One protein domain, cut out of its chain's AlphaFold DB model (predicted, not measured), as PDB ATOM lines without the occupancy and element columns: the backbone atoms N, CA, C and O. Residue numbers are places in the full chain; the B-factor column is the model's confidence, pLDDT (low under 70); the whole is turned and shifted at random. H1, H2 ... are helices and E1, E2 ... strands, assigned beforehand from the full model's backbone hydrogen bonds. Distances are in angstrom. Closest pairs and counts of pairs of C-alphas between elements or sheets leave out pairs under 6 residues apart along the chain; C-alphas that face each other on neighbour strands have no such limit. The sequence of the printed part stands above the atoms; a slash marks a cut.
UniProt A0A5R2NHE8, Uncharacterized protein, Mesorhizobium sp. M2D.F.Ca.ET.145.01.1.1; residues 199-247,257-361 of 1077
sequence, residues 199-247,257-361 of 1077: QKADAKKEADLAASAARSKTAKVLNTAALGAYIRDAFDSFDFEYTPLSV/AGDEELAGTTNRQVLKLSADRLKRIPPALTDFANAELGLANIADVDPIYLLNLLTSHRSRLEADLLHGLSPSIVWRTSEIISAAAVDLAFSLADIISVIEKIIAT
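Overview. This is residues 199 to 247 and 257 to 361 of the 1077 residues of an uncharacterized protein of Mesorhizobium sp. M2D.F.Ca.ET.145.01.1.1 (UniProt A0A5R2NHE8). One long helix, H1, is the backbone of a small helical body: H3, H4 and the hairpin of H5 and H6 pack on its residues 214 to 232. Its residues 199 to 210 stick out of the body, and beyond its other end a two-stranded sheet, E1 and E3, leads to a thin arm, residues 257 to 265. The printed part has 154 residues, in the order H1 E1 E2 E3 H2 H3 H4 H5 H6, mostly helix, with E1 and E3 antiparallel. It is loose, with a radius of gyration of the C-alphas of 21.5 A and spans of 97 by 31 by 25 A.

Along the chain. H1, residues 199 to 237, begins at C-alpha 199 (400.504, 371.772, 400.551) and is 57.8 A long. E1 is residues 240 to 244, E2 261 to 263, E3 269 to 273, H2 275 to 279 and H3 283 to 293. H4, residues 303 to 321, measures 26.6 A and H5, residues 327 to 345, 26.8 A. H6, residues 351 to 361, ends at C-alpha 361 (395.994, 346.368, 386.703).

Arrangement. H1 is the hub. It touches H3 about perpendicular at 76 degrees, Leu 227 and Leu 285 having the closest C-alphas, 6.2 A. It touches H4 at a shallow tilt of 26 degrees, opposite ways, with C-alphas 221 and 317 closest at 5.8 A. It touches H5 at a steep tilt of 61 degrees, C-alphas 226 and 341 closest at 4.1 A. H6 touches H1, C-alphas 218 and 355 closest at 6.3 A. H2 touches no helix. N 241 and O 272 of E1 and E3 are 2.8 A apart, within hydrogen-bond range. E2 pairs with no named strand. Every O i to N i+4 pair is within hydrogen-bond range in H1, H2, H3, H5 and H6, and 14 of 15 in H4.

Size, cuts and confidence. C-alphas 199 and 259, the two farthest apart, are 97.7 A apart. Residues 248 to 256 are not printed, with 25.6 A between C-alphas 247 and 257. Of the links printed whole, none is long. The printed part's mean pLDDT is 70.3, and 62 residues are under 70, among them 199 to 214 and 257 to 271.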
ATOM      1  N   GLN A 199     399.781 372.522 401.593       48.66
ATOM      2  CA  GLN A 199     400.504 371.772 400.551       48.66
ATOM      3  C   GLN A 199     400.155 370.274 400.531       48.66
ATOM      4  O   GLN A 199     400.008 369.684 399.463       48.66
ATOM      5  N   LYS A 200     399.973 369.652 401.704       48.50
ATOM      6  CA  LYS A 200     399.521 368.253 401.795       48.50
ATOM      7  C   LYS A 200     398.077 368.069 401.323       48.50
ATOM      8  O   LYS A 200     397.767 367.053 400.705       48.50
ATOM      9  N   ALA A 201     397.200 369.026 401.622       57.56
ATOM     10  CA  ALA A 201     395.806 368.984 401.195       57.56
ATOM     11  C   ALA A 201     395.662 369.162 399.674       57.56
ATOM     12  O   ALA A 201     394.898 368.426 399.050       57.56
ATOM     13  N   ASP A 202     396.431 370.074 399.074       50.66
ATOM     14  CA  ASP A 202     396.406 370.334 397.631       50.66
ATOM     15  C   ASP A 202     396.918 369.121 396.828       50.66
ATOM     16  O   ASP A 202     396.246 368.678 395.897       50.66
ATOM     17  N   ALA A 203     398.023 368.495 397.259       43.84
ATOM     18  CA  ALA A 203     398.548 367.276 396.630       43.84
ATOM     19  C   ALA A 203     397.565 366.093 396.707       43.84
ATOM     20  O   ALA A 203     397.427 365.317 395.761       43.84
ATOM     21  N   LYS A 204     396.840 365.962 397.826       55.22
ATOM     22  CA  LYS A 204     395.795 364.942 397.973       55.22
ATOM     23  C   LYS A 204     394.611 365.208 397.037       55.22
ATOM     24  O   LYS A 204     394.127 364.287 396.389       55.22
ATOM     25  N   LYS A 205     394.178 366.465 396.926       61.62
ATOM     26  CA  LYS A 205     393.067 366.868 396.054       61.62
ATOM     27  C   LYS A 205     393.365 366.596 394.577       61.62
ATOM     28  O   LYS A 205     392.477 366.158 393.848       61.62
ATOM     29  N   GLU A 206     394.594 366.844 394.140       47.94
ATOM     30  CA  GLU A 206     395.029 366.587 392.764       47.94
ATOM     31  C   GLU A 206     395.077 365.080 392.449       47.94
ATOM     32  O   GLU A 206     394.596 364.650 391.399       47.94
ATOM     33  N   ALA A 207     395.535 364.261 393.403       47.34
ATOM     34  CA  ALA A 207     395.488 362.802 393.295       47.34
ATOM     35  C   ALA A 207     394.045 362.257 393.227       47.34
ATOM     36  O   ALA A 207     393.744 361.391 392.401       47.34
ATOM     37  N   ASP A 208     393.131 362.801 394.037       60.19
ATOM     38  CA  ASP A 208     391.720 362.395 394.052       60.19
ATOM     39  C   ASP A 208     391.001 362.740 392.724       60.19
ATOM     40  O   ASP A 208     390.182 361.958 392.227       60.19
ATOM     41  N   LEU A 209     391.337 363.879 392.103       62.66
ATOM     42  CA  LEU A 209     390.818 364.293 390.789       62.66
ATOM     43  C   LEU A 209     391.271 363.354 389.659       62.66
ATOM     44  O   LEU A 209     390.451 362.952 388.829       62.66
ATOM     45  N   ALA A 210     392.548 362.963 389.650       54.69
ATOM     46  CA  ALA A 210     393.094 362.036 388.659       54.69
ATOM     47  C   ALA A 210     392.468 360.631 388.771       54.69
ATOM     48  O   ALA A 210     392.083 360.036 387.761       54.69
ATOM     49  N   ALA A 211     392.276 360.132 389.998       59.66
ATOM     50  CA  ALA A 211     391.618 358.848 390.246       59.66
ATOM     51  C   ALA A 211     390.148 358.841 389.780       59.66
ATOM     52  O   ALA A 211     389.672 357.860 389.205       59.66
ATOM     53  N   SER A 212     389.425 359.949 389.975       67.81
ATOM     54  CA  SER A 212     388.040 360.105 389.507       67.81
ATOM     55  C   SER A 212     387.922 360.047 387.975       67.81
ATOM     56  O   SER A 212     387.055 359.353 387.434       67.81
ATOM     57  N   ALA A 213     388.837 360.703 387.254       69.25
ATOM     58  CA  ALA A 213     388.853 360.692 385.790       69.25
ATOM     59  C   ALA A 213     389.116 359.286 385.209       69.25
ATOM     60  O   ALA A 213     388.453 358.880 384.251       69.25
ATOM     61  N   ALA A 214     390.029 358.515 385.814       68.12
ATOM     62  CA  ALA A 214     390.346 357.148 385.392       68.12
ATOM     63  C   ALA A 214     389.164 356.174 385.581       68.12
ATOM     64  O   ALA A 214     388.873 355.361 384.695       68.12
ATOM     65  N   ARG A 215     388.428 356.297 386.695       79.44
ATOM     66  CA  ARG A 215     387.194 355.527 386.948       79.44
ATOM     67  C   ARG A 215     386.131 355.788 385.887       79.44
ATOM     68  O   ARG A 215     385.546 354.842 385.362       79.44
ATOM     69  N   SER A 216     385.925 357.056 385.532       81.75
ATOM     70  CA  SER A 216     384.941 357.457 384.522       81.75
ATOM     71  C   SER A 216     385.238 356.852 383.142       81.75
ATOM     72  O   SER A 216     384.357 356.239 382.537       81.75
ATOM     73  N   LYS A 217     386.489 356.930 382.661       81.75
ATOM     74  CA  LYS A 217     386.882 356.325 381.373       81.75
ATOM     75  C   LYS A 217     386.695 354.804 381.358       81.75
ATOM     76  O   LYS A 217     386.146 354.261 380.401       81.75
ATOM     77  N   THR A 218     387.092 354.131 382.439       83.69
ATOM     78  CA  THR A 218     386.961 352.671 382.583       83.69
ATOM     79  C   THR A 218     385.495 352.227 382.547       83.69
ATOM     80  O   THR A 218     385.158 351.256 381.870       83.69
ATOM     81  N   ALA A 219     384.600 352.977 383.199       85.69
ATOM     82  CA  ALA A 219     383.167 352.691 383.192       85.69
ATOM     83  C   ALA A 219     382.555 352.760 381.778       85.69
ATOM     84  O   ALA A 219     381.763 351.895 381.407       85.69
ATOM     85  N   LYS A 220     382.947 353.748 380.960       88.25
ATOM     86  CA  LYS A 220     382.447 353.893 379.578       88.25
ATOM     87  C   LYS A 220     382.844 352.721 378.681       88.25
ATOM     88  O   LYS A 220     382.013 352.215 377.925       88.25
ATOM     89  N   VAL A 221     384.095 352.268 378.787       87.75
ATOM     90  CA  VAL A 221     384.591 351.091 378.057       87.75
ATOM     91  C   VAL A 221     383.780 349.849 378.428       87.75
ATOM     92  O   VAL A 221     383.289 349.141 377.547       87.75
ATOM     93  N   LEU A 222     383.585 349.623 379.730       87.06
ATOM     94  CA  LEU A 222     382.901 348.442 380.248       87.06
ATOM     95  C   LEU A 222     381.416 348.405 379.852       87.06
ATOM     96  O   LEU A 222     380.939 347.378 379.375       87.06
ATOM     97  N   ASN A 223     380.700 349.530 379.962       87.81
ATOM     98  CA  ASN A 223     379.292 349.621 379.556       87.81
ATOM     99  C   ASN A 223     379.102 349.419 378.043       87.81
ATOM    100  O   ASN A 223     378.170 348.731 377.626       87.81
ATOM    101  N   THR A 224     380.007 349.956 377.214       87.19
ATOM    102  CA  THR A 224     379.977 349.730 375.756       87.19
ATOM    103  C   THR A 224     380.167 348.250 375.423       87.19
ATOM    104  O   THR A 224     379.445 347.693 374.594       87.19
ATOM    105  N   ALA A 225     381.128 347.600 376.083       85.50
ATOM    106  CA  ALA A 225     381.407 346.184 375.891       85.50
ATOM    107  C   ALA A 225     380.243 345.294 376.367       85.50
ATOM    108  O   ALA A 225     379.894 344.341 375.672       85.50
ATOM    109  N   ALA A 226     379.615 345.626 377.499       87.88
ATOM    110  CA  ALA A 226     378.492 344.874 378.056       87.88
ATOM    111  C   ALA A 226     377.243 344.942 377.168       87.88
ATOM    112  O   ALA A 226     376.637 343.914 376.872       87.88
ATOM    113  N   LEU A 227     376.895 346.129 376.659       87.44
ATOM    114  CA  LEU A 227     375.786 346.260 375.713       87.44
ATOM    115  C   LEU A 227     376.059 345.477 374.416       87.44
ATOM    116  O   LEU A 227     375.166 344.809 373.904       87.44
ATOM    117  N   GLY A 228     377.302 345.479 373.924       82.44
ATOM    118  CA  GLY A 228     377.701 344.661 372.772       82.44
ATOM    119  C   GLY A 228     377.557 343.154 373.015       82.44
ATOM    120  O   GLY A 228     377.065 342.442 372.141       82.44
ATOM    121  N   ALA A 229     377.938 342.672 374.203       82.38
ATOM    122  CA  ALA A 229     377.768 341.273 374.597       82.38
ATOM    123  C   ALA A 229     376.283 340.880 374.690       82.38
ATOM    124  O   ALA A 229     375.895 339.826 374.190       82.38
ATOM    125  N   TYR A 230     375.438 341.755 375.243       85.44
ATOM    126  CA  TYR A 230     373.997 341.520 375.348       85.44
ATOM    127  C   TYR A 230     373.311 341.367 373.981       85.44
ATOM    128  O   TYR A 230     372.447 340.503 373.808       85.44
ATOM    129  N   ILE A 231     373.679 342.210 373.007       81.69
ATOM    130  CA  ILE A 231     373.133 342.152 371.642       81.69
ATOM    131  C   ILE A 231     373.594 340.884 370.919       81.69
ATOM    132  O   ILE A 231     372.804 340.266 370.214       81.69
ATOM    133  N   ARG A 232     374.844 340.465 371.122       73.50
ATOM    134  CA  ARG A 232     375.393 339.238 370.533       73.50
ATOM    135  C   ARG A 232     374.704 337.976 371.034       73.50
ATOM    136  O   ARG A 232     374.336 337.141 370.227       73.50
ATOM    137  N   ASP A 233     374.433 337.893 372.330       79.94
ATOM    138  CA  ASP A 233     373.677 336.767 372.885       79.94
ATOM    139  C   ASP A 233     372.251 336.692 372.316       79.94
ATOM    140  O   ASP A 233     371.729 335.603 372.135       79.94
ATOM    141  N   ALA A 234     371.640 337.827 371.944       75.19
ATOM    142  CA  ALA A 234     370.357 337.811 371.233       75.19
ATOM    143  C   ALA A 234     370.479 337.188 369.829       75.19
ATOM    144  O   ALA A 234     369.540 336.538 369.369       75.19
ATOM    145  N   PHE A 235     371.627 337.375 369.161       65.25
ATOM    146  CA  PHE A 235     371.946 336.692 367.903       65.25
ATOM    147  C   PHE A 235     372.105 335.189 368.097       65.25
ATOM    148  O   PHE A 235     371.541 334.427 367.315       65.25
ATOM    149  N   ASP A 236     372.788 334.782 369.163       63.31
ATOM    150  CA  ASP A 236     373.019 333.374 369.480       63.31
ATOM    151  C   ASP A 236     371.730 332.655 369.933       63.31
ATOM    152  O   ASP A 236     371.554 331.466 369.660       63.31
ATOM    153  N   SER A 237     370.803 333.362 370.593       67.75
ATOM    154  CA  SER A 237     369.530 332.812 371.087       67.75
ATOM    155  C   SER A 237     368.351 332.932 370.113       67.75
ATOM    156  O   SER A 237     367.278 332.404 370.398       67.75
ATOM    157  N   PHE A 238     368.533 333.601 368.970       59.50
ATOM    158  CA  PHE A 238     367.481 333.901 367.987       59.50
ATOM    159  C   PHE A 238     366.284 334.709 368.538       59.50
ATOM    160  O   PHE A 238     365.174 334.620 368.011       59.50
ATOM    161  N   ASP A 239     366.494 335.548 369.557       71.94
ATOM    162  CA  ASP A 239     365.434 336.316 370.238       71.94
ATOM    163  C   ASP A 239     365.021 337.606 369.488       71.94
ATOM    164  O   ASP A 239     365.046 338.715 370.046       71.94
ATOM    165  N   PHE A 240     364.600 337.484 368.228       70.69
ATOM    166  CA  PHE A 240     364.207 338.615 367.378       70.69
ATOM    167  C   PHE A 240     362.741 338.589 366.955       70.69
ATOM    168  O   PHE A 240     362.116 337.542 366.809       70.69
ATOM    169  N   GLU A 241     362.216 339.778 366.692       67.94
ATOM    170  CA  GLU A 241     360.939 339.997 366.033       67.94
ATOM    171  C   GLU A 241     361.159 340.610 364.652       67.94
ATOM    172  O   GLU A 241     362.076 341.402 364.417       67.94
ATOM    173  N   TYR A 242     360.276 340.255 363.726       58.03
ATOM    174  CA  TYR A 242     360.299 340.779 362.370       58.03
ATOM    175  C   TYR A 242     359.229 341.845 362.236       58.03
ATOM    176  O   TYR A 242     358.050 341.594 362.482       58.03
ATOM    177  N   THR A 243     359.633 343.032 361.793       52.97
ATOM    178  CA  THR A 243     358.669 344.010 361.294       52.97
ATOM    179  C   THR A 243     358.753 343.993 359.770       52.97
ATOM    180  O   THR A 243     359.821 344.302 359.229       52.97
ATOM    181  N   PRO A 244     357.683 343.622 359.043       48.94
ATOM    182  CA  PRO A 244     357.670 343.828 357.603       48.94
ATOM    183  C   PRO A 244     357.869 345.325 357.354       48.94
ATOM    184  O   PRO A 244     357.149 346.146 357.929       48.94
ATOM    185  N   LEU A 245     358.852 345.696 356.521       44.88
ATOM    186  CA  LEU A 245     358.848 347.046 355.962       44.88
ATOM    187  C   LEU A 245     357.472 347.217 355.328       44.88
ATOM    188  O   LEU A 245     357.030 346.313 354.615       44.88
ATOM    189  N   SER A 246     356.789 348.330 355.608       42.88
ATOM    190  CA  SER A 246     355.566 348.687 354.896       42.88
ATOM    191  C   SER A 246     355.801 348.408 353.421       42.88
ATOM    192  O   SER A 246     356.713 348.997 352.835       42.88
ATOM    193  N   VAL A 247     355.050 347.442 352.891       40.41
ATOM    194  CA  VAL A 247     355.126 346.973 351.514       40.41
ATOM    195  C   VAL A 247     355.206 348.218 350.642       40.41
ATOM    196  O   VAL A 247     354.233 348.965 350.549       40.41
ATOM    197  N   ALA A 257     353.252 340.663 327.979       42.62
ATOM    198  CA  ALA A 257     354.101 340.308 326.847       42.62
ATOM    199  C   ALA A 257     353.327 339.348 325.924       42.62
ATOM    200  O   ALA A 257     353.658 338.175 325.816       42.62
ATOM    201  N   GLY A 258     352.264 339.838 325.272       55.84
ATOM    202  CA  GLY A 258     351.315 339.000 324.514       55.84
ATOM    203  C   GLY A 258     350.090 338.587 325.346       55.84
ATOM    204  O   GLY A 258     349.740 339.299 326.281       55.84
ATOM    205  N   ASP A 259     349.439 337.464 325.008       56.06
ATOM    206  CA  ASP A 259     348.239 336.915 325.693       56.06
ATOM    207  C   ASP A 259     348.525 336.343 327.112       56.06
ATOM    208  O   ASP A 259     347.734 335.565 327.647       56.06
ATOM    209  N   GLU A 260     349.657 336.692 327.730       58.78
ATOM    210  CA  GLU A 260     350.152 336.110 328.985       58.78
ATOM    211  C   GLU A 260     350.530 337.192 330.020       58.78
ATOM    212  O   GLU A 260     351.081 338.240 329.670       58.78
ATOM    213  N   GLU A 261     350.246 336.931 331.303       65.38
ATOM    214  CA  GLU A 261     350.455 337.846 332.445       65.38
ATOM    215  C   GLU A 261     351.460 337.259 333.475       65.38
ATOM    216  O   GLU A 261     351.558 336.038 333.590       65.38
ATOM    217  N   LEU A 262     352.200 338.104 334.226       58.66
ATOM    218  CA  LEU A 262     353.250 337.723 335.207       58.66
ATOM    219  C   LEU A 262     352.942 338.199 336.649       58.66
ATOM    220  O   LEU A 262     352.423 339.294 336.851       58.66
ATOM    221  N   ALA A 263     353.299 337.391 337.661       63.06
ATOM    222  CA  ALA A 263     353.088 337.652 339.096       63.06
ATOM    223  C   ALA A 263     354.372 337.349 339.888       63.06
ATOM    224  O   ALA A 263     355.032 336.354 339.586       63.06
ATOM    225  N   GLY A 264     354.725 338.166 340.900       53.47
ATOM    226  CA  GLY A 264     355.941 337.975 341.720       53.47
ATOM    227  C   GLY A 264     356.082 338.876 342.968       53.47
ATOM    228  O   GLY A 264     355.278 339.778 343.186       53.47
ATOM    229  N   THR A 265     357.116 338.625 343.796       60.94
ATOM    230  CA  THR A 265     357.433 339.352 345.060       60.94
ATOM    231  C   THR A 265     358.952 339.560 345.269       60.94
ATOM    232  O   THR A 265     359.724 338.690 344.868       60.94
ATOM    233  N   THR A 266     359.398 340.626 345.971       45.97
ATOM    234  CA  THR A 266     360.818 340.863 346.375       45.97
ATOM    235  C   THR A 266     360.987 341.132 347.890       45.97
ATOM    236  O   THR A 266     360.053 341.587 348.547       45.97
ATOM    237  N   ASN A 267     362.167 340.846 348.471       48.75
ATOM    238  CA  ASN A 267     362.415 340.867 349.930       48.75
ATOM    239  C   ASN A 267     363.181 342.117 350.433       48.75
ATOM    240  O   ASN A 267     364.331 342.328 350.052       48.75
ATOM    241  N   ARG A 268     362.621 342.855 351.410       49.72
ATOM    242  CA  ARG A 268     363.371 343.648 352.419       49.72
ATOM    243  C   ARG A 268     362.622 343.627 353.761       49.72
ATOM    244  O   ARG A 268     361.510 344.135 353.847       49.72
ATOM    245  N   GLN A 269     363.228 343.058 354.803       54.53
ATOM    246  CA  GLN A 269     362.720 343.068 356.186       54.53
ATOM    247  C   GLN A 269     363.812 343.599 357.129       54.53
ATOM    248  O   GLN A 269     364.993 343.391 356.857       54.53
ATOM    249  N   VAL A 270     363.420 344.293 358.208       56.38
ATOM    250  CA  VAL A 270     364.325 344.792 359.263       56.38
ATOM    251  C   VAL A 270     364.156 343.926 360.505       56.38
ATOM    252  O   VAL A 270     363.028 343.642 360.923       56.38
ATOM    253  N   LEU A 271     365.280 343.501 361.077       64.31
ATOM    254  CA  LEU A 271     365.324 342.712 362.300       64.31
ATOM    255  C   LEU A 271     365.117 343.654 363.498       64.31
ATOM    256  O   LEU A 271     365.731 344.718 363.553       64.31
ATOM    257  N   LYS A 272     364.281 343.282 364.468       75.56
ATOM    258  CA  LYS A 272     364.171 343.978 365.760       75.56
ATOM    259  C   LYS A 272     364.419 342.997 366.897       75.56
ATOM    260  O   LYS A 272     364.148 341.810 366.759       75.56
ATOM    261  N   LEU A 273     364.925 343.474 368.032       77.88
ATOM    262  CA  LEU A 273     364.944 342.659 369.253       77.88
ATOM    263  C   LEU A 273     363.507 342.325 369.664       77.88
ATOM    264  O   LEU A 273     362.634 343.188 369.572       77.88
ATOM    265  N   SER A 274     363.270 341.103 370.141       78.19
ATOM    266  CA  SER A 274     361.948 340.730 370.653       78.19
ATOM    267  C   SER A 274     361.542 341.578 371.861       78.19
ATOM    268  O   SER A 274     362.383 342.058 372.630       78.19
ATOM    269  N   ALA A 275     360.236 341.745 372.072       78.56
ATOM    270  CA  ALA A 275     359.689 342.522 373.179       78.56
ATOM    271  C   ALA A 275     360.147 341.988 374.547       78.56
ATOM    272  O   ALA A 275     360.365 342.763 375.482       78.56
ATOM    273  N   ASP A 276     360.332 340.673 374.675       78.50
ATOM    274  CA  ASP A 276     360.840 340.055 375.900       78.50
ATOM    275  C   ASP A 276     362.348 340.245 376.076       78.50
ATOM    276  O   ASP A 276     362.809 340.447 377.203       78.50
ATOM    277  N   ARG A 277     363.113 340.278 374.979       82.69
ATOM    278  CA  ARG A 277     364.540 340.613 375.009       82.69
ATOM    279  C   ARG A 277     364.776 342.078 375.366       82.69
ATOM    280  O   ARG A 277     365.687 342.370 376.134       82.69
ATOM    281  N   LEU A 278     363.938 342.988 374.875       82.81
ATOM    282  CA  LEU A 278     363.992 344.414 375.207       82.81
ATOM    283  C   LEU A 278     363.749 344.675 376.699       82.81
ATOM    284  O   LEU A 278     364.474 345.460 377.304       82.81
ATOM    285  N   LYS A 279     362.794 343.972 377.325       82.56
ATOM    286  CA  LYS A 279     362.510 344.098 378.772       82.56
ATOM    287  C   LYS A 279     363.657 343.633 379.672       82.56
ATOM    288  O   LYS A 279     363.703 344.024 380.835       82.56
ATOM    289  N   ARG A 280     364.532 342.759 379.169       83.12
ATOM    290  CA  ARG A 280     365.648 342.171 379.925       83.12
ATOM    291  C   ARG A 280     366.947 342.969 379.806       83.12
ATOM    292  O   ARG A 280     367.893 342.652 380.522       83.12
ATOM    293  N   ILE A 281     366.996 344.002 378.954       83.62
ATOM    294  CA  ILE A 281     368.160 344.892 378.882       83.62
ATOM    295  C   ILE A 281     368.289 345.615 380.229       83.62
ATOM    296  O   ILE A 281     367.331 346.259 380.664       83.62
ATOM    297  N   PRO A 282     369.459 345.562 380.890       83.75
ATOM    298  CA  PRO A 282     369.694 346.330 382.103       83.75
ATOM    299  C   PRO A 282     369.410 347.831 381.884       83.75
ATOM    300  O   PRO A 282     369.960 348.419 380.945       83.75
ATOM    301  N   PRO A 283     368.614 348.493 382.750       82.56
ATOM    302  CA  PRO A 283     368.282 349.914 382.596       82.56
ATOM    303  C   PRO A 283     369.518 350.812 382.458       82.56
ATOM    304  O   PRO A 283     369.563 351.674 381.586       82.56
ATOM    305  N   ALA A 284     370.576 350.513 383.220       79.50
ATOM    306  CA  ALA A 284     371.845 351.237 383.173       79.50
ATOM    307  C   ALA A 284     372.507 351.241 381.779       79.50
ATOM    308  O   ALA A 284     373.140 352.226 381.405       79.50
ATOM    309  N   LEU A 285     372.350 350.169 380.992       83.62
ATOM    310  CA  LEU A 285     372.883 350.102 379.627       83.62
ATOM    311  C   LEU A 285     372.016 350.884 378.634       83.62
ATOM    312  O   LEU A 285     372.540 351.435 377.666       83.62
ATOM    313  N   THR A 286     370.711 350.978 378.894       82.50
ATOM    314  CA  THR A 286     369.781 351.791 378.095       82.50
ATOM    315  C   THR A 286     370.056 353.282 378.304       82.50
ATOM    316  O   THR A 286     370.184 354.029 377.334       82.50
ATOM    317  N   ASP A 287     370.246 353.699 379.559       83.56
ATOM    318  CA  ASP A 287     370.603 355.075 379.915       83.56
ATOM    319  C   ASP A 287     371.971 355.467 379.343       83.56
ATOM    320  O   ASP A 287     372.128 356.543 378.762       83.56
ATOM    321  N   PHE A 288     372.955 354.564 379.443       85.50
ATOM    322  CA  PHE A 288     374.273 354.741 378.839       85.50
ATOM    323  C   PHE A 288     374.190 354.931 377.319       85.50
ATOM    324  O   PHE A 288     374.794 355.860 376.786       85.50
ATOM    325  N   ALA A 289     373.432 354.089 376.609       83.56
ATOM    326  CA  ALA A 289     373.303 354.184 375.156       83.56
ATOM    327  C   ALA A 289     372.654 355.499 374.703       83.56
ATOM    328  O   ALA A 289     373.065 356.079 373.697       83.56
ATOM    329  N   ASN A 290     371.679 356.006 375.455       84.38
ATOM    330  CA  ASN A 290     371.085 357.307 375.174       84.38
ATOM    331  C   ASN A 290     372.105 358.440 375.399       84.38
ATOM    332  O   ASN A 290     372.326 359.263 374.511       84.38
ATOM    333  N   ALA A 291     372.783 358.439 376.550       83.75
ATOM    334  CA  ALA A 291     373.696 359.510 376.947       83.75
ATOM    335  C   ALA A 291     375.001 359.562 376.130       83.75
ATOM    336  O   ALA A 291     375.469 360.649 375.797       83.75
ATOM    337  N   GLU A 292     375.599 358.411 375.815       83.38
ATOM    338  CA  GLU A 292     376.938 358.334 375.206       83.38
ATOM    339  C   GLU A 292     376.905 357.972 373.713       83.38
ATOM    340  O   GLU A 292     377.799 358.382 372.971       83.38
ATOM    341  N   LEU A 293     375.881 357.245 373.241       80.12
ATOM    342  CA  LEU A 293     375.746 356.851 371.825       80.12
ATOM    343  C   LEU A 293     374.679 357.656 371.067       80.12
ATOM    344  O   LEU A 293     374.580 357.524 369.848       80.12
ATOM    345  N   GLY A 294     373.887 358.487 371.757       81.19
ATOM    346  CA  GLY A 294     372.826 359.300 371.149       81.19
ATOM    347  C   GLY A 294     371.625 358.491 370.649       81.19
ATOM    348  O   GLY A 294     370.878 358.959 369.789       81.19
ATOM    349  N   LEU A 295     371.442 357.266 371.149       81.06
ATOM    350  CA  LEU A 295     370.355 356.377 370.743       81.06
ATOM    351  C   LEU A 295     369.135 356.594 371.643       81.06
ATOM    352  O   LEU A 295     369.051 356.030 372.731       81.06
ATOM    353  N   ALA A 296     368.175 357.398 371.178       72.75
ATOM    354  CA  ALA A 296     366.977 357.738 371.954       72.75
ATOM    355  C   ALA A 296     366.087 356.520 372.281       72.75
ATOM    356  O   ALA A 296     365.430 356.509 373.320       72.75
ATOM    357  N   ASN A 297     366.063 355.500 371.413       78.94
ATOM    358  CA  ASN A 297     365.353 354.242 371.652       78.94
ATOM    359  C   ASN A 297     366.071 353.061 370.978       78.94
ATOM    360  O   ASN A 297     366.051 352.939 369.755       78.94
ATOM    361  N   ILE A 298     366.666 352.162 371.771       78.00
ATOM    362  CA  ILE A 298     367.329 350.943 371.265       78.00
ATOM    363  C   ILE A 298     366.352 350.030 370.500       78.00
ATOM    364  O   ILE A 298     366.776 349.340 369.577       78.00
ATOM    365  N   ALA A 299     365.055 350.045 370.827       75.75
ATOM    366  CA  ALA A 299     364.052 349.174 370.203       75.75
ATOM    367  C   ALA A 299     363.818 349.441 368.704       75.75
ATOM    368  O   ALA A 299     363.268 348.591 368.000       75.75
ATOM    369  N   ASP A 300     364.212 350.617 368.214       72.44
ATOM    370  CA  ASP A 300     364.007 351.031 366.823       72.44
ATOM    371  C   ASP A 300     365.265 350.902 365.960       72.44
ATOM    372  O   ASP A 300     365.230 351.190 364.764       72.44
ATOM    373  N   VAL A 301     366.371 350.450 366.553       72.25
ATOM    374  CA  VAL A 301     367.659 350.309 365.878       72.25
ATOM    375  C   VAL A 301     367.832 348.871 365.407       72.25
ATOM    376  O   VAL A 301     367.654 347.931 366.179       72.25
ATOM    377  N   ASP A 302     368.219 348.707 364.142       73.38
ATOM    378  CA  ASP A 302     368.577 347.400 363.598       73.38
ATOM    379  C   ASP A 302     369.728 346.776 364.431       73.38
ATOM    380  O   ASP A 302     370.780 347.413 364.591       73.38
ATOM    381  N   PRO A 303     369.564 345.556 364.981       71.44
ATOM    382  CA  PRO A 303     370.558 344.917 365.843       71.44
ATOM    383  C   PRO A 303     371.936 344.733 365.193       71.44
ATOM    384  O   PRO A 303     372.949 344.775 365.893       71.44
ATOM    385  N   ILE A 304     372.003 344.575 363.866       63.22
ATOM    386  CA  ILE A 304     373.265 344.444 363.123       63.22
ATOM    387  C   ILE A 304     373.973 345.802 363.084       63.22
ATOM    388  O   ILE A 304     375.176 345.899 363.343       63.22
ATOM    389  N   TYR A 305     373.228 346.873 362.806       66.88
ATOM    390  CA  TYR A 305     373.763 348.235 362.855       66.88
ATOM    391  C   TYR A 305     374.250 348.608 364.264       66.88
ATOM    392  O   TYR A 305     375.348 349.149 364.423       66.88
ATOM    393  N   LEU A 306     373.471 348.266 365.291       74.38
ATOM    394  CA  LEU A 306     373.807 348.527 366.689       74.38
ATOM    395  C   LEU A 306     375.114 347.833 367.107       74.38
ATOM    396  O   LEU A 306     375.973 348.459 367.730       74.38
ATOM    397  N   LEU A 307     375.306 346.571 366.715       71.56
ATOM    398  CA  LEU A 307     376.523 345.815 367.017       71.56
ATOM    399  C   LEU A 307     377.776 346.444 366.379       71.56
ATOM    400  O   LEU A 307     378.824 346.551 367.026       71.56
ATOM    401  N   ASN A 308     377.666 346.922 365.136       66.19
ATOM    402  CA  ASN A 308     378.761 347.600 364.432       66.19
ATOM    403  C   ASN A 308     379.142 348.936 365.087       66.19
ATOM    404  O   ASN A 308     380.331 349.253 365.235       66.19
ATOM    405  N   LEU A 309     378.142 349.707 365.522       75.12
ATOM    406  CA  LEU A 309     378.345 350.969 366.231       75.12
ATOM    407  C   LEU A 309     379.077 350.753 367.565       75.12
ATOM    408  O   LEU A 309     380.069 351.431 367.842       75.12
ATOM    409  N   LEU A 310     378.627 349.780 368.361       80.69
ATOM    410  CA  LEU A 310     379.216 349.444 369.663       80.69
ATOM    411  C   LEU A 310     380.660 348.961 369.534       80.69
ATOM    412  O   LEU A 310     381.529 349.397 370.288       80.69
ATOM    413  N   THR A 311     380.934 348.123 368.534       73.06
ATOM    414  CA  THR A 311     382.285 347.622 368.249       73.06
ATOM    415  C   THR A 311     383.236 348.776 367.922       73.06
ATOM    416  O   THR A 311     384.312 348.890 368.506       73.06
ATOM    417  N   SER A 312     382.805 349.702 367.062       71.38
ATOM    418  CA  SER A 312     383.605 350.869 366.669       71.38
ATOM    419  C   SER A 312     383.820 351.866 367.816       71.38
ATOM    420  O   SER A 312     384.854 352.535 367.895       71.38
ATOM    421  N   HIS A 313     382.835 352.017 368.703       80.69
ATOM    422  CA  HIS A 313     382.934 352.906 369.859       80.69
ATOM    423  C   HIS A 313     383.868 352.335 370.936       80.69
ATOM    424  O   HIS A 313     384.736 353.054 371.434       80.69
ATOM    425  N   ARG A 314     383.764 351.028 371.211       82.12
ATOM    426  CA  ARG A 314     384.631 350.313 372.155       82.12
ATOM    427  C   ARG A 314     386.106 350.452 371.788       82.12
ATOM    428  O   ARG A 314     386.895 350.847 372.640       82.12
ATOM    429  N   SER A 315     386.465 350.209 370.526       73.81
ATOM    430  CA  SER A 315     387.863 350.287 370.077       73.81
ATOM    431  C   SER A 315     388.488 351.667 370.302       73.81
ATOM    432  O   SER A 315     389.657 351.764 370.665       73.81
ATOM    433  N   ARG A 316     387.713 352.750 370.138       78.06
ATOM    434  CA  ARG A 316     388.195 354.117 370.398       78.06
ATOM    435  C   ARG A 316     388.434 354.377 371.885       78.06
ATOM    436  O   ARG A 316     389.456 354.955 372.238       78.06
ATOM    437  N   LEU A 317     387.505 353.958 372.743       82.19
ATOM    438  CA  LEU A 317     387.621 354.162 374.188       82.19
ATOM    439  C   LEU A 317     388.731 353.299 374.809       82.19
ATOM    440  O   LEU A 317     389.448 353.775 375.685       82.19
ATOM    441  N   GLU A 318     388.909 352.058 374.344       80.50
ATOM    442  CA  GLU A 318     390.018 351.199 374.784       80.50
ATOM    443  C   GLU A 318     391.377 351.771 374.364       80.50
ATOM    444  O   GLU A 318     392.305 351.770 375.168       80.50
ATOM    445  N   ALA A 319     391.494 352.324 373.153       73.81
ATOM    446  CA  ALA A 319     392.728 352.972 372.708       73.81
ATOM    447  C   ALA A 319     393.104 354.188 373.578       73.81
ATOM    448  O   ALA A 319     394.276 354.356 373.908       73.81
ATOM    449  N   ASP A 320     392.125 355.005 373.985       76.75
ATOM    450  CA  ASP A 320     392.346 356.146 374.888       76.75
ATOM    451  C   ASP A 320     392.681 355.700 376.325       76.75
ATOM    452  O   ASP A 320     393.558 356.275 376.967       76.75
ATOM    453  N   LEU A 321     392.026 354.650 376.836       78.56
ATOM    454  CA  LEU A 321     392.295 354.113 378.177       78.56
ATOM    455  C   LEU A 321     393.684 353.465 378.285       78.56
ATOM    456  O   LEU A 321     394.311 353.535 379.341       78.56
ATOM    457  N   LEU A 322     394.147 352.812 377.216       73.38
ATOM    458  CA  LEU A 322     395.340 351.959 377.226       73.38
ATOM    459  C   LEU A 322     396.581 352.612 376.597       73.38
ATOM    460  O   LEU A 322     397.624 351.968 376.459       73.38
ATOM    461  N   HIS A 323     396.488 353.887 376.219       69.75
ATOM    462  CA  HIS A 323     397.572 354.629 375.587       69.75
ATOM    463  C   HIS A 323     398.840 354.676 376.464       69.75
ATOM    464  O   HIS A 323     398.788 355.024 377.643       69.75
ATOM    465  N   GLY A 324     400.000 354.360 375.878       50.41
ATOM    466  CA  GLY A 324     401.304 354.402 376.560       50.41
ATOM    467  C   GLY A 324     401.616 353.200 377.464       50.41
ATOM    468  O   GLY A 324     402.676 353.171 378.087       50.41
ATOM    469  N   LEU A 325     400.733 352.197 377.532       57.00
ATOM    470  CA  LEU A 325     400.956 350.971 378.301       57.00
ATOM    471  C   LEU A 325     401.690 349.904 377.479       57.00
ATOM    472  O   LEU A 325     401.607 349.856 376.253       57.00
ATOM    473  N   SER A 326     402.388 348.996 378.169       49.69
ATOM    474  CA  SER A 326     403.063 347.877 377.502       49.69
ATOM    475  C   SER A 326     402.056 346.886 376.885       49.69
ATOM    476  O   SER A 326     400.980 346.681 377.459       49.69
ATOM    477  N   PRO A 327     402.407 346.180 375.790       47.94
ATOM    478  CA  PRO A 327     401.514 345.214 375.131       47.94
ATOM    479  C   PRO A 327     400.944 344.127 376.061       47.94
ATOM    480  O   PRO A 327     399.818 343.659 375.875       47.94
ATOM    481  N   SER A 328     401.705 343.743 377.091       46.84
ATOM    482  CA  SER A 328     401.280 342.763 378.098       46.84
ATOM    483  C   SER A 328     400.163 343.294 379.010       46.84
ATOM    484  O   SER A 328     399.199 342.580 379.288       46.84
ATOM    485  N   ILE A 329     400.246 344.564 379.424       55.88
ATOM    486  CA  ILE A 329     399.235 345.233 380.258       55.88
ATOM    487  C   ILE A 329     397.977 345.511 379.434       55.88
ATOM    488  O   ILE A 329     396.873 345.251 379.912       55.88
ATOM    489  N   VAL A 330     398.136 345.966 378.185       60.19
ATOM    490  CA  VAL A 330     397.026 346.203 377.243       60.19
ATOM    491  C   VAL A 330     396.166 344.945 377.099       60.19
ATOM    492  O   VAL A 330     394.945 345.001 377.226       60.19
ATOM    493  N   TRP A 331     396.799 343.789 376.907       57.03
ATOM    494  CA  TRP A 331     396.089 342.528 376.707       57.03
ATOM    495  C   TRP A 331     395.419 341.988 377.960       57.03
ATOM    496  O   TRP A 331     394.233 341.679 377.901       57.03
ATOM    497  N   ARG A 332     396.112 341.963 379.108       61.19
ATOM    498  CA  ARG A 332     395.476 341.554 380.375       61.19
ATOM    499  C   ARG A 332     394.272 342.432 380.691       61.19
ATOM    500  O   ARG A 332     393.244 341.937 381.136       61.19
ATOM    501  N   THR A 333     394.391 343.731 380.433       68.81
ATOM    502  CA  THR A 333     393.300 344.676 380.667       68.81
ATOM    503  C   THR A 333     392.133 344.426 379.709       68.81
ATOM    504  O   THR A 333     390.989 344.393 380.153       68.81
ATOM    505  N   SER A 334     392.400 344.165 378.425       69.31
ATOM    506  CA  SER A 334     391.369 343.832 377.429       69.31
ATOM    507  C   SER A 334     390.659 342.499 377.723       69.31
ATOM    508  O   SER A 334     389.438 342.402 377.561       69.31
ATOM    509  N   GLU A 335     391.374 341.487 378.232       72.69
ATOM    510  CA  GLU A 335     390.767 340.234 378.701       72.69
ATOM    511  C   GLU A 335     389.846 340.462 379.905       72.69
ATOM    512  O   GLU A 335     388.701 340.011 379.897       72.69
ATOM    513  N   ILE A 336     390.309 341.210 380.914       74.25
ATOM    514  CA  ILE A 336     389.512 341.534 382.107       74.25
ATOM    515  C   ILE A 336     388.252 342.316 381.722       74.25
ATOM    516  O   ILE A 336     387.169 342.004 382.216       74.25
ATOM    517  N   ILE A 337     388.374 343.299 380.823       79.44
ATOM    518  CA  ILE A 337     387.238 344.075 380.309       79.44
ATOM    519  C   ILE A 337     386.243 343.156 379.599       79.44
ATOM    520  O   ILE A 337     385.043 343.260 379.834       79.44
ATOM    521  N   SER A 338     386.723 342.250 378.744       76.44
ATOM    522  CA  SER A 338     385.858 341.358 377.966       76.44
ATOM    523  C   SER A 338     385.115 340.354 378.847       76.44
ATOM    524  O   SER A 338     383.923 340.151 378.642       76.44
ATOM    525  N   ALA A 339     385.786 339.775 379.845       76.19
ATOM    526  CA  ALA A 339     385.161 338.870 380.805       76.19
ATOM    527  C   ALA A 339     384.103 339.598 381.651       76.19
ATOM    528  O   ALA A 339     382.951 339.177 381.713       76.19
ATOM    529  N   ALA A 340     384.462 340.751 382.220       79.31
ATOM    530  CA  ALA A 340     383.548 341.506 383.067       79.31
ATOM    531  C   ALA A 340     382.366 342.117 382.297       79.31
ATOM    532  O   ALA A 340     381.292 342.304 382.863       79.31
ATOM    533  N   ALA A 341     382.539 342.422 381.008       81.75
ATOM    534  CA  ALA A 341     381.459 342.893 380.149       81.75
ATOM    535  C   ALA A 341     380.349 341.846 379.982       81.75
ATOM    536  O   ALA A 341     379.174 342.206 379.992       81.75
ATOM    537  N   VAL A 342     380.711 340.565 379.858       77.50
ATOM    538  CA  VAL A 342     379.739 339.463 379.793       77.50
ATOM    539  C   VAL A 342     378.987 339.348 381.119       77.50
ATOM    540  O   VAL A 342     377.759 339.314 381.119       77.50
ATOM    541  N   ASP A 343     379.689 339.400 382.252       77.56
ATOM    542  CA  ASP A 343     379.054 339.333 383.576       77.56
ATOM    543  C   ASP A 343     378.106 340.519 383.836       77.56
ATOM    544  O   ASP A 343     377.031 340.362 384.426       77.56
ATOM    545  N   LEU A 344     378.489 341.716 383.376       76.25
ATOM    546  CA  LEU A 344     377.695 342.936 383.515       76.25
ATOM    547  C   LEU A 344     376.456 342.928 382.607       76.25
ATOM    548  O   LEU A 344     375.397 343.396 383.024       76.25
ATOM    549  N   ALA A 345     376.562 342.368 381.398       77.00
ATOM    550  CA  ALA A 345     375.444 342.234 380.463       77.00
ATOM    551  C   ALA A 345     374.280 341.421 381.055       77.00
ATOM    552  O   ALA A 345     373.120 341.704 380.755       77.00
ATOM    553  N   PHE A 346     374.584 340.463 381.937       75.06
ATOM    554  CA  PHE A 346     373.615 339.524 382.510       75.06
ATOM    555  C   PHE A 346     373.477 339.624 384.040       75.06
ATOM    556  O   PHE A 346     372.993 338.695 384.683       75.06
ATOM    557  N   SER A 347     373.796 340.796 384.612       64.06
ATOM    558  CA  SER A 347     373.452 341.211 385.988       64.06
ATOM    559  C   SER A 347     374.237 340.556 387.146       64.06
ATOM    560  O   SER A 347     373.771 340.603 388.287       64.06
ATOM    561  N   LEU A 348     375.425 339.983 386.925       54.75
ATOM    562  CA  LEU A 348     376.124 339.218 387.977       54.75
ATOM    563  C   LEU A 348     377.341 339.899 388.633       54.75
ATOM    564  O   LEU A 348     377.862 339.351 389.602       54.75
ATOM    565  N   ALA A 349     377.775 341.091 388.205       60.25
ATOM    566  CA  ALA A 349     378.994 341.723 388.735       60.25
ATOM    567  C   ALA A 349     378.774 343.091 389.409       60.25
ATOM    568  O   ALA A 349     378.078 343.961 388.885       60.25
ATOM    569  N   ASP A 350     379.451 343.312 390.545       74.25
ATOM    570  CA  ASP A 350     379.628 344.645 391.138       74.25
ATOM    571  C   ASP A 350     380.590 345.469 390.271       74.25
ATOM    572  O   ASP A 350     381.812 345.288 390.294       74.25
ATOM    573  N   ILE A 351     380.015 346.387 389.495       70.19
ATOM    574  CA  ILE A 351     380.737 347.217 388.531       70.19
ATOM    575  C   ILE A 351     381.853 348.044 389.186       70.19
ATOM    576  O   ILE A 351     382.887 348.281 388.562       70.19
ATOM    577  N   ILE A 352     381.691 348.445 390.453       73.88
ATOM    578  CA  ILE A 352     382.674 349.267 391.170       73.88
ATOM    579  C   ILE A 352     383.920 348.432 391.475       73.88
ATOM    580  O   ILE A 352     385.039 348.869 391.206       73.88
ATOM    581  N   SER A 353     383.731 347.205 391.966       74.19
ATOM    582  CA  SER A 353     384.826 346.266 392.233       74.19
ATOM    583  C   SER A 353     385.643 345.958 390.971       74.19
ATOM    584  O   SER A 353     386.877 345.945 390.998       74.19
ATOM    585  N   VAL A 354     384.962 345.775 389.838       75.06
ATOM    586  CA  VAL A 354     385.598 345.519 388.538       75.06
ATOM    587  C   VAL A 354     386.416 346.724 388.066       75.06
ATOM    588  O   VAL A 354     387.558 346.551 387.633       75.06
ATOM    589  N   ILE A 355     385.870 347.938 388.175       80.44
ATOM    590  CA  ILE A 355     386.575 349.175 387.803       80.44
ATOM    591  C   ILE A 355     387.861 349.326 388.624       80.44
ATOM    592  O   ILE A 355     388.922 349.590 388.056       80.44
ATOM    593  N   GLU A 356     387.802 349.100 389.937       78.88
ATOM    594  CA  GLU A 356     388.982 349.180 390.809       78.88
ATOM    595  C   GLU A 356     390.044 348.130 390.443       78.88
ATOM    596  O   GLU A 356     391.238 348.433 390.413       78.88
ATOM    597  N   LYS A 357     389.631 346.912 390.070       76.00
ATOM    598  CA  LYS A 357     390.547 345.854 389.614       76.00
ATOM    599  C   LYS A 357     391.247 346.214 388.299       76.00
ATOM    600  O   LYS A 357     392.444 345.953 388.145       76.00
ATOM    601  N   ILE A 358     390.529 346.834 387.363       74.38
ATOM    602  CA  ILE A 358     391.094 347.313 386.095       74.38
ATOM    603  C   ILE A 358     392.097 348.448 386.354       74.38
ATOM    604  O   ILE A 358     393.224 348.382 385.868       74.38
ATOM    605  N   ILE A 359     391.756 349.430 387.195       74.44
ATOM    606  CA  ILE A 359     392.656 350.543 387.557       74.44
ATOM    607  C   ILE A 359     393.923 350.037 388.260       74.44
ATOM    608  O   ILE A 359     395.028 350.496 387.954       74.44
ATOM    609  N   ALA A 360     393.786 349.059 389.159       68.88
ATOM    610  CA  ALA A 360     394.919 348.410 389.810       68.88
ATOM    611  C   ALA A 360     395.831 347.686 388.804       68.88
ATOM    612  O   ALA A 360     397.052 347.744 388.935       68.88
ATOM    613  N   THR A 361     395.252 347.058 387.774       67.38
ATOM    614  CA  THR A 361     395.994 346.368 386.703       67.38
ATOM    615  C   THR A 361     396.750 347.346 385.798       67.38
ATOM    616  O   THR A 361     397.861 347.042 385.364       67.38
TER     617      THR A 361